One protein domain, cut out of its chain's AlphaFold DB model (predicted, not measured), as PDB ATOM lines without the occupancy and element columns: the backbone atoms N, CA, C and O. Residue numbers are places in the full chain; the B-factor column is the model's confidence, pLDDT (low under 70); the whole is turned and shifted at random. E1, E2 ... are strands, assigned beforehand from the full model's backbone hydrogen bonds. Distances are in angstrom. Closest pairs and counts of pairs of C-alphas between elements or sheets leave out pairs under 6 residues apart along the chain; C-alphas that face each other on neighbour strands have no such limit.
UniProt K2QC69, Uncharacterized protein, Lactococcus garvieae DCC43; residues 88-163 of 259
ATOM      1  N   PHE A  88      10.290  52.963  -6.871       91.31
ATOM      2  CA  PHE A  88       9.595  51.696  -7.046       91.31
ATOM      3  C   PHE A  88       9.639  51.258  -8.511       91.31
ATOM      4  O   PHE A  88       9.767  52.079  -9.418       91.31
ATOM      5  N   MET A  89       9.544  49.950  -8.739       93.12
ATOM      6  CA  MET A  89       9.267  49.392 -10.061       93.12
ATOM      7  C   MET A  89       7.759  49.162 -10.162       93.12
ATOM      8  O   MET A  89       7.246  48.429  -9.311       93.12
ATOM      9  N   PRO A  90       7.072  49.747 -11.160       93.50
ATOM     10  CA  PRO A  90       5.654  49.501 -11.403       93.50
ATOM     11  C   PRO A  90       5.307  48.012 -11.437       93.50
ATOM     12  O   PRO A  90       6.059  47.199 -11.995       93.50
ATOM     13  N   THR A  91       4.183  47.649 -10.824       90.75
ATOM     14  CA  THR A  91       3.767  46.256 -10.641       90.75
ATOM     15  C   THR A  91       3.543  45.542 -11.972       90.75
ATOM     16  O   THR A  91       2.926  46.073 -12.891       90.75
ATOM     17  N   PHE A  92       4.004  44.292 -12.064       92.19
ATOM     18  CA  PHE A  92       3.670  43.383 -13.169       92.19
ATOM     19  C   PHE A  92       2.389  42.582 -12.905       92.19
ATOM     20  O   PHE A  92       1.901  41.895 -13.800       92.19
ATOM     21  N   ASN A  93       1.833  42.668 -11.694       91.31
ATOM     22  CA  ASN A  93       0.519  42.136 -11.368       91.31
ATOM     23  C   ASN A  93      -0.492  43.291 -11.329       91.31
ATOM     24  O   ASN A  93      -0.624  43.960 -10.307       91.31
ATOM     25  N   GLN A  94      -1.158  43.532 -12.458       92.44
ATOM     26  CA  GLN A  94      -2.271  44.481 -12.616       92.44
ATOM     27  C   GLN A  94      -3.617  43.737 -12.733       92.44
ATOM     28  O   GLN A  94      -4.612  44.278 -13.214       92.44
ATOM     29  N   ASN A  95      -3.655  42.461 -12.341       92.06
ATOM     30  CA  ASN A  95      -4.876  41.673 -12.286       92.06
ATOM     31  C   ASN A  95      -5.618  41.993 -10.980       92.06
ATOM     32  O   ASN A  95      -5.222  41.537  -9.911       92.06
ATOM     33  N   ASN A  96      -6.713  42.749 -11.069       87.56
ATOM     34  CA  ASN A  96      -7.521  43.154  -9.913       87.56
ATOM     35  C   ASN A  96      -8.278  41.998  -9.221       87.56
ATOM     36  O   ASN A  96      -8.834  42.202  -8.147       87.56
ATOM     37  N   GLN A  97      -8.293  40.792  -9.801       90.69
ATOM     38  CA  GLN A  97      -8.812  39.575  -9.162       90.69
ATOM     39  C   GLN A  97      -7.732  38.814  -8.383       90.69
ATOM     40  O   GLN A  97      -8.019  37.785  -7.770       90.69
ATOM     41  N   ASN A  98      -6.484  39.280  -8.431       88.75
ATOM     42  CA  ASN A  98      -5.357  38.617  -7.809       88.75
ATOM     43  C   ASN A  98      -4.841  39.415  -6.602       88.75
ATOM     44  O   ASN A  98      -4.393  40.549  -6.740       88.75
ATOM     45  N   GLN A  99      -4.869  38.782  -5.429       86.38
ATOM     46  CA  GLN A  99      -4.436  39.363  -4.155       86.38
ATOM     47  C   GLN A  99      -2.979  39.026  -3.783       86.38
ATOM     48  O   GLN A  99      -2.538  39.356  -2.686       86.38
ATOM     49  N   GLU A 100      -2.228  38.364  -4.669       85.56
ATOM     50  CA  GLU A 100      -0.803  38.074  -4.483       85.56
ATOM     51  C   GLU A 100      -0.023  39.368  -4.228       85.56
ATOM     52  O   GLU A 100      -0.028  40.297  -5.045       85.56
ATOM     53  N   SER A 101       0.701  39.412  -3.110       80.31
ATOM     54  CA  SER A 101       1.557  40.546  -2.782       80.31
ATOM     55  C   SER A 101       2.921  40.433  -3.453       80.31
ATOM     56  O   SER A 101       3.517  39.360  -3.526       80.31
ATOM     57  N   ASN A 102       3.479  41.568  -3.878       80.12
ATOM     58  CA  ASN A 102       4.835  41.621  -4.414       80.12
ATOM     59  C   ASN A 102       5.865  41.658  -3.273       80.12
ATOM     60  O   ASN A 102       6.270  42.728  -2.819       80.12
ATOM     61  N   THR A 103       6.256  40.486  -2.782       82.38
ATOM     62  CA  THR A 103       7.141  40.346  -1.620       82.38
ATOM     63  C   THR A 103       8.593  40.153  -2.051       82.38
ATOM     64  O   THR A 103       8.872  39.375  -2.956       82.38
ATOM     65  N   THR A 104       9.550  40.813  -1.392       85.75
ATOM     66  CA  THR A 104      10.991  40.623  -1.645       85.75
ATOM     67  C   THR A 104      11.762  40.313  -0.352       85.75
ATOM     68  O   THR A 104      11.222  40.365   0.756       85.75
ATOM     69  N   GLY A 105      13.037  39.936  -0.472       85.56
ATOM     70  CA  GLY A 105      13.884  39.483   0.628       85.56
ATOM     71  C   GLY A 105      13.457  38.156   1.259       85.56
ATOM     72  O   GLY A 105      13.618  37.080   0.680       85.56
ATOM     73  N   ARG A 106      13.030  38.225   2.523       82.56
ATOM     74  CA  ARG A 106      12.650  37.058   3.341       82.56
ATOM     75  C   ARG A 106      11.164  37.014   3.683       82.56
ATOM     76  O   ARG A 106      10.764  36.158   4.465       82.56
ATOM     77  N   GLY A 107      10.362  37.920   3.131       82.62
ATOM     78  CA  GLY A 107       8.919  37.849   3.311       82.62
ATOM     79  C   GLY A 107       8.349  36.613   2.610       82.62
ATOM     80  O   GLY A 107       8.760  36.275   1.495       82.62
ATOM     81  N   LEU A 108       7.426  35.940   3.290       84.81
ATOM     82  CA  LEU A 108       6.620  34.857   2.741       84.81
ATOM     83  C   LEU A 108       5.340  35.461   2.160       84.81
ATOM     84  O   LEU A 108       4.623  36.168   2.861       84.81
ATOM     85  N   GLU A 109       5.056  35.177   0.895       86.25
ATOM     86  CA  GLU A 109       3.749  35.439   0.299       86.25
ATOM     87  C   GLU A 109       2.851  34.223   0.594       86.25
ATOM     88  O   GLU A 109       3.219  33.080   0.297       86.25
ATOM     89  N   THR A 110       1.719  34.439   1.268       81.06
ATOM     90  CA  THR A 110       0.921  33.348   1.850       81.06
ATOM     91  C   THR A 110      -0.046  32.692   0.864       81.06
ATOM     92  O   THR A 110      -0.412  31.541   1.098       81.06
ATOM     93  N   LEU A 111      -0.429  33.341  -0.245       80.94
ATOM     94  CA  LEU A 111      -1.330  32.748  -1.248       80.94
ATOM     95  C   LEU A 111      -0.633  31.691  -2.118       80.94
ATOM     96  O   LEU A 111      -1.222  30.674  -2.475       80.94
ATOM     97  N   THR A 112       0.635  31.913  -2.437       80.25
ATOM     98  CA  THR A 112       1.519  31.041  -3.217       80.25
ATOM     99  C   THR A 112       2.388  30.160  -2.323       80.25
ATOM    100  O   THR A 112       2.902  29.138  -2.780       80.25
ATOM    101  N   GLY A 113       2.579  30.546  -1.055       80.25
ATOM    102  CA  GLY A 113       3.484  29.879  -0.118       80.25
ATOM    103  C   GLY A 113       4.958  30.022  -0.508       80.25
ATOM    104  O   GLY A 113       5.780  29.181  -0.135       80.25
ATOM    105  N   THR A 114       5.299  31.050  -1.290       79.75
ATOM    106  CA  THR A 114       6.653  31.260  -1.809       79.75
ATOM    107  C   THR A 114       7.348  32.440  -1.144       79.75
ATOM    108  O   THR A 114       6.745  33.451  -0.787       79.75
ATOM    109  N   TYR A 115       8.662  32.301  -0.966       77.94
ATOM    110  CA  TYR A 115       9.522  33.416  -0.593       77.94
ATOM    111  C   TYR A 115       9.963  34.140  -1.856       77.94
ATOM    112  O   TYR A 115      10.528  33.501  -2.743       77.94
ATOM    113  N   ASN A 116       9.817  35.463  -1.864       69.50
ATOM    114  CA  ASN A 116      10.056  36.332  -3.018       69.50
ATOM    115  C   ASN A 116       9.097  36.088  -4.184       69.50
ATOM    116  O   ASN A 116       9.043  34.997  -4.749       69.50
ATOM    117  N   THR A 117       8.427  37.141  -4.640       67.75
ATOM    118  CA  THR A 117       7.757  37.096  -5.934       67.75
ATOM    119  C   THR A 117       8.776  36.904  -7.040       67.75
ATOM    120  O   THR A 117       9.795  37.595  -7.142       67.75
ATOM    121  N   ASN A 118       8.505  35.918  -7.888       63.22
ATOM    122  CA  ASN A 118       9.419  35.546  -8.947       63.22
ATOM    123  C   ASN A 118       9.292  36.519 -10.128       63.22
ATOM    124  O   ASN A 118       8.708  36.201 -11.159       63.22
ATOM    125  N   LEU A 119       9.891  37.704  -9.992       73.12
ATOM    126  CA  LEU A 119      10.111  38.640 -11.099       73.12
ATOM    127  C   LEU A 119      11.205  38.159 -12.075       73.12
ATOM    128  O   LEU A 119      11.585  38.902 -12.981       73.12
ATOM    129  N   GLY A 120      11.748  36.949 -11.882       72.38
ATOM    130  CA  GLY A 120      12.893  36.416 -12.625       72.38
ATOM    131  C   GLY A 120      14.239  37.020 -12.210       72.38
ATOM    132  O   GLY A 120      15.258  36.733 -12.834       72.38
ATOM    133  N   ILE A 121      14.254  37.848 -11.163       78.19
ATOM    134  CA  ILE A 121      15.440  38.518 -10.625       78.19
ATOM    135  C   ILE A 121      15.517  38.320  -9.112       78.19
ATOM    136  O   ILE A 121      14.499  38.288  -8.421       78.19
ATOM    137  N   ALA A 122      16.736  38.193  -8.589       79.44
ATOM    138  CA  ALA A 122      16.955  38.120  -7.152       79.44
ATOM    139  C   ALA A 122      16.739  39.505  -6.527       79.44
ATOM    140  O   ALA A 122      17.494  40.436  -6.803       79.44
ATOM    141  N   MET A 123      15.728  39.617  -5.668       83.44
ATOM    142  CA  MET A 123      15.388  40.849  -4.961       83.44
ATOM    143  C   MET A 123      15.677  40.659  -3.469       83.44
ATOM    144  O   MET A 123      14.896  40.007  -2.777       83.44
ATOM    145  N   PRO A 124      16.794  41.193  -2.939       81.62
ATOM    146  CA  PRO A 124      17.234  40.912  -1.571       81.62
ATOM    147  C   PRO A 124      16.347  41.540  -0.483       81.62
ATOM    148  O   PRO A 124      16.579  41.283   0.695       81.62
ATOM    149  N   GLY A 125      15.344  42.348  -0.853       80.69
ATOM    150  CA  GLY A 125      14.434  43.009   0.088       80.69
ATOM    151  C   GLY A 125      15.090  44.124   0.892       80.69
ATOM    152  O   GLY A 125      14.712  44.382   2.029       80.69
ATOM    153  N   THR A 126      16.107  44.768   0.324       82.44
ATOM    154  CA  THR A 126      16.767  45.922   0.934       82.44
ATOM    155  C   THR A 126      16.079  47.222   0.532       82.44
ATOM    156  O   THR A 126      15.522  47.339  -0.560       82.44
ATOM    157  N   HIS A 127      16.188  48.239   1.386       79.12
ATOM    158  CA  HIS A 127      15.743  49.590   1.056       79.12
ATOM    159  C   HIS A 127      16.450  50.119  -0.213       79.12
ATOM    160  O   HIS A 127      17.604  49.775  -0.475       79.12
ATOM    161  N   ASN A 128      15.766  50.954  -1.006       80.94
ATOM    162  CA  ASN A 128      16.229  51.461  -2.312       80.94
ATOM    163  C   ASN A 128      16.677  50.367  -3.313       80.94
ATOM    164  O   ASN A 128      17.695  50.517  -3.985       80.94
ATOM    165  N   GLN A 129      15.933  49.264  -3.430       87.56
ATOM    166  CA  GLN A 129      16.255  48.168  -4.364       87.56
ATOM    167  C   GLN A 129      16.251  48.560  -5.859       87.56
ATOM    168  O   GLN A 129      16.826  47.842  -6.674       87.56
ATOM    169  N   TRP A 130      15.641  49.692  -6.221       90.94
ATOM    170  CA  TRP A 130      15.576  50.207  -7.592       90.94
ATOM    171  C   TRP A 130      16.235  51.580  -7.713       90.94
ATOM    172  O   TRP A 130      16.150  52.404  -6.802       90.94
ATOM    173  N   ASN A 131      16.826  51.852  -8.878       94.19
ATOM    174  CA  ASN A 131      17.296  53.184  -9.259       94.19
ATOM    175  C   ASN A 131      16.288  53.874 -10.183       94.19
ATOM    176  O   ASN A 131      15.656  53.218 -11.007       94.19
ATOM    177  N   LEU A 132      16.153  55.199 -10.075       96.06
ATOM    178  CA  LEU A 132      15.260  55.964 -10.950       96.06
ATOM    179  C   LEU A 132      15.647  55.745 -12.421       96.06
ATOM    180  O   LEU A 132      16.819  55.870 -12.776       96.06
ATOM    181  N   GLY A 133      14.674  55.415 -13.270       97.25
ATOM    182  CA  GLY A 133      14.907  55.133 -14.688       97.25
ATOM    183  C   GLY A 133      15.437  53.726 -14.989       97.25
ATOM    184  O   GLY A 133      15.603  53.380 -16.156       97.25
ATOM    185  N   GLN A 134      15.695  52.891 -13.975       96.69
ATOM    186  CA  GLN A 134      16.062  51.492 -14.187       96.69
ATOM    187  C   GLN A 134      14.901  50.739 -14.834       96.69
ATOM    188  O   GLN A 134      13.775  50.822 -14.359       96.69
ATOM    189  N   THR A 135      15.166  49.971 -15.884       96.31
ATOM    190  CA  THR A 135      14.137  49.185 -16.571       96.31
ATOM    191  C   THR A 135      14.181  47.719 -16.163       96.31
ATOM    192  O   THR A 135      15.264  47.172 -15.949       96.31
ATOM    193  N   HIS A 136      13.024  47.064 -16.135       94.56
ATOM    194  CA  HIS A 136      12.917  45.609 -16.021       94.56
ATOM    195  C   HIS A 136      11.862  45.078 -16.985       94.56
ATOM    196  O   HIS A 136      10.855  45.743 -17.220       94.56
ATOM    197  N   THR A 137      12.092  43.885 -17.526       95.00
ATOM    198  CA  THR A 137      11.180  43.229 -18.466       95.00
ATOM    199  C   THR A 137      10.661  41.938 -17.852       95.00
ATOM    200  O   THR A 137      11.451  41.095 -17.426       95.00
ATOM    201  N   SER A 138       9.341  41.769 -17.813       93.19
ATOM    202  CA  SER A 138       8.698  40.567 -17.277       93.19
ATOM    203  C   SER A 138       7.341  40.308 -17.943       93.19
ATOM    204  O   SER A 138       6.972  40.961 -18.923       93.19
ATOM    205  N   THR A 139       6.615  39.313 -17.443       93.25
ATOM    206  CA  THR A 139       5.247  39.015 -17.873       93.25
ATOM    207  C   THR A 139       4.272  39.890 -17.098       93.25
ATOM    208  O   THR A 139       4.196  39.797 -15.876       93.25
ATOM    209  N   LEU A 140       3.505  40.710 -17.812       94.06
ATOM    210  CA  LEU A 140       2.405  41.484 -17.251       94.06
ATOM    211  C   LEU A 140       1.164  40.598 -17.102       94.06
ATOM    212  O   LEU A 140       0.791  39.888 -18.039       94.06
ATOM    213  N   ARG A 141       0.510  40.680 -15.946       94.00
ATOM    214  CA  ARG A 141      -0.765  40.024 -15.640       94.00
ATOM    215  C   ARG A 141      -1.857  41.083 -15.567       94.00
ATOM    216  O   ARG A 141      -1.695  42.071 -14.859       94.00
ATOM    217  N   THR A 142      -2.957  40.870 -16.278       95.19
ATOM    218  CA  THR A 142      -4.141  41.751 -16.285       95.19
ATOM    219  C   THR A 142      -5.413  40.911 -16.227       95.19
ATOM    220  O   THR A 142      -5.362  39.698 -16.445       95.19
ATOM    221  N   TRP A 143      -6.551  41.541 -15.935       95.69
ATOM    222  CA  TRP A 143      -7.860  40.893 -15.975       95.69
ATOM    223  C   TRP A 143      -8.666  41.374 -17.181       95.69
ATOM    224  O   TRP A 143      -8.873  42.574 -17.350       95.69
ATOM    225  N   ASP A 144      -9.132  40.448 -18.018       94.75
ATOM    226  CA  ASP A 144     -10.082  40.751 -19.087       94.75
ATOM    227  C   ASP A 144     -11.507  40.557 -18.568       94.75
ATOM    228  O   ASP A 144     -12.017  39.436 -18.504       94.75
ATOM    229  N   GLU A 145     -12.167  41.661 -18.219       91.88
ATOM    230  CA  GLU A 145     -13.540  41.653 -17.707       91.88
ATOM    231  C   GLU A 145     -14.550  41.073 -18.704       91.88
ATOM    232  O   GLU A 145     -15.525  40.443 -18.295       91.88
ATOM    233  N   ARG A 146     -14.327  41.243 -20.015       94.12
ATOM    234  CA  ARG A 146     -15.259  40.751 -21.041       94.12
ATOM    235  C   ARG A 146     -15.263  39.230 -21.096       94.12
ATOM    236  O   ARG A 146     -16.313  38.631 -21.323       94.12
ATOM    237  N   ASN A 147     -14.092  38.626 -20.932       94.88
ATOM    238  CA  ASN A 147     -13.915  37.180 -21.011       94.88
ATOM    239  C   ASN A 147     -13.862  36.502 -19.633       94.88
ATOM    240  O   ASN A 147     -13.911  35.276 -19.570       94.88
ATOM    241  N   GLY A 148     -13.780  37.277 -18.548       95.62
ATOM    242  CA  GLY A 148     -13.673  36.769 -17.182       95.62
ATOM    243  C   GLY A 148     -12.424  35.912 -16.980       95.62
ATOM    244  O   GLY A 148     -12.515  34.836 -16.388       95.62
ATOM    245  N   ALA A 149     -11.284  36.340 -17.529       96.50
ATOM    246  CA  ALA A 149     -10.055  35.553 -17.531       96.50
ATOM    247  C   ALA A 149      -8.796  36.412 -17.344       96.50
ATOM    248  O   ALA A 149      -8.739  37.570 -17.759       96.50
ATOM    249  N   GLU A 150      -7.759  35.807 -16.757       96.25
ATOM    250  CA  GLU A 150      -6.435  36.421 -16.664       96.25
ATOM    251  C   GLU A 150      -5.755  36.435 -18.039       96.25
ATOM    252  O   GLU A 150      -5.740  35.433 -18.761       96.25
ATOM    253  N   VAL A 151      -5.144  37.572 -18.373       96.94
ATOM    254  CA  VAL A 151      -4.350  37.757 -19.587       96.94
ATOM    255  C   VAL A 151      -2.888  37.958 -19.208       96.94
ATOM    256  O   VAL A 151      -2.540  38.877 -18.463       96.94
ATOM    257  N   LEU A 152      -2.032  37.100 -19.766       96.31
ATOM    258  CA  LEU A 152      -0.583  37.149 -19.605       96.31
ATOM    259  C   LEU A 152       0.059  37.752 -20.857       96.31
ATOM    260  O   LEU A 152       0.009  37.161 -21.937       96.31
ATOM    261  N   THR A 153       0.709  38.903 -20.703       96.81
ATOM    262  CA  THR A 153       1.448  39.567 -21.783       96.81
ATOM    263  C   THR A 153       2.942  39.459 -21.515       96.81
ATOM    264  O   THR A 153       3.464  40.063 -20.580       96.81
ATOM    265  N   ALA A 154       3.644  38.663 -22.318       96.12
ATOM    266  CA  ALA A 154       5.082  38.462 -22.166       96.12
ATOM    267  C   ALA A 154       5.892  39.683 -22.635       96.12
ATOM    268  O   ALA A 154       5.492  40.392 -23.557       96.12
ATOM    269  N   ASN A 155       7.088  39.842 -22.065       95.62
ATOM    270  CA  ASN A 155       8.092  40.834 -22.469       95.62
ATOM    271  C   ASN A 155       7.624  42.296 -22.368       95.62
ATOM    272  O   ASN A 155       7.999  43.128 -23.197       95.62
ATOM    273  N   VAL A 156       6.832  42.621 -21.348       96.25
ATOM    274  CA  VAL A 156       6.484  44.010 -21.026       96.25
ATOM    275  C   VAL A 156       7.631  44.628 -20.240       96.25
ATOM    276  O   VAL A 156       8.145  44.013 -19.309       96.25
ATOM    277  N   THR A 157       8.043  45.838 -20.618       96.69
ATOM    278  CA  THR A 157       9.116  46.574 -19.943       96.69
ATOM    279  C   THR A 157       8.530  47.702 -19.113       96.69
ATOM    280  O   THR A 157       7.893  48.600 -19.660       96.69
ATOM    281  N   HIS A 158       8.804  47.691 -17.812       95.44
ATOM    282  CA  HIS A 158       8.532  48.811 -16.918       95.44
ATOM    283  C   HIS A 158       9.815  49.577 -16.614       95.44
ATOM    284  O   HIS A 158      10.922  49.035 -16.675       95.44
ATOM    285  N   THR A 159       9.648  50.854 -16.290       97.19
ATOM    286  CA  THR A 159      10.720  51.744 -15.842       97.19
ATOM    287  C   THR A 159      10.440  52.121 -14.398       97.19
ATOM    288  O   THR A 159       9.313  52.487 -14.075       97.19
ATOM    289  N   ALA A 160      11.446  52.026 -13.535       96.19
ATOM    290  CA  ALA A 160      11.362  52.421 -12.143       96.19
ATOM    291  C   ALA A 160      11.174  53.935 -12.015       96.19
ATOM    292  O   ALA A 160      11.863  54.725 -12.672       96.19
ATOM    293  N   GLN A 161      10.258  54.325 -11.139       96.00
ATOM    294  CA  GLN A 161       9.776  55.691 -10.979       96.00
ATOM    295  C   GLN A 161       9.813  56.109  -9.512       96.00
ATOM    296  O   GLN A 161       9.896  55.277  -8.608       96.00
ATOM    297  N   ALA A 162       9.782  57.418  -9.282       95.69
ATOM    298  CA  ALA A 162       9.626  57.967  -7.946       95.69
ATOM    299  C   ALA A 162       8.152  57.910  -7.521       95.69
ATOM    300  O   ALA A 162       7.262  58.177  -8.326       95.69
ATOM    301  N   THR A 163       7.898  57.615  -6.248       95.38
ATOM    302  CA  THR A 163       6.609  57.912  -5.619       95.38
ATOM    303  C   THR A 163       6.346  59.418  -5.650       95.38
ATOM    304  O   THR A 163       7.261  60.226  -5.837       95.38
TER     305      THR A 163
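AT A GLANCE: This is residues 88 to 163 of the 259 residues of an uncharacterized protein of Lactococcus garvieae DCC43 (UniProt K2QC69). Little of this domain is regular structure: a long, bent two-strand hairpin, E1 and E2, has a looping stretch, residues 88 to 134, beside it. Residues 93 to 94 tie that stretch to E1. The printed part has 76 residues, with no named helix and two named strands, E1 then E2, in one antiparallel sheet. The class is all strand, with 21 of the 76 residues in named elements. The whole is compact, with a radius of gyration of the C-alphas of 13.2 A and spans of 39 by 29 by 22 A.

IN THESE COORDINATES: From Phe 88, C-alpha at (9.595, 51.696, -7.046), residues 88 to 134 hold no named element. E1, residues 135 to 144, begins at C-alpha (14.137, 49.185, -16.571) and measures 25.8 A. E2, residues 149 to 159, measures 26.4 A and ends at C-alpha (10.720, 51.744, -15.842).

HOW THE PARTS SIT: Residues 93 to 94 pair with 141 to 142 of E1, parallel; residues 108 to 109 pair with 114 to 115, antiparallel. E1 and E2 form a hairpin, antiparallel at 157 degrees, with a tight link. N 140 and O 153, 2.8 A apart, are within hydrogen-bond range. E1 bends by 61 degrees at residue 138, E2 by 76 degrees at residue 155.

THE WHOLE: The C-alphas farthest apart, of Thr 126 and Arg 146, are 39.2 A apart. The printed part has no cut. Residues 116 to 118 are under pLDDT 70.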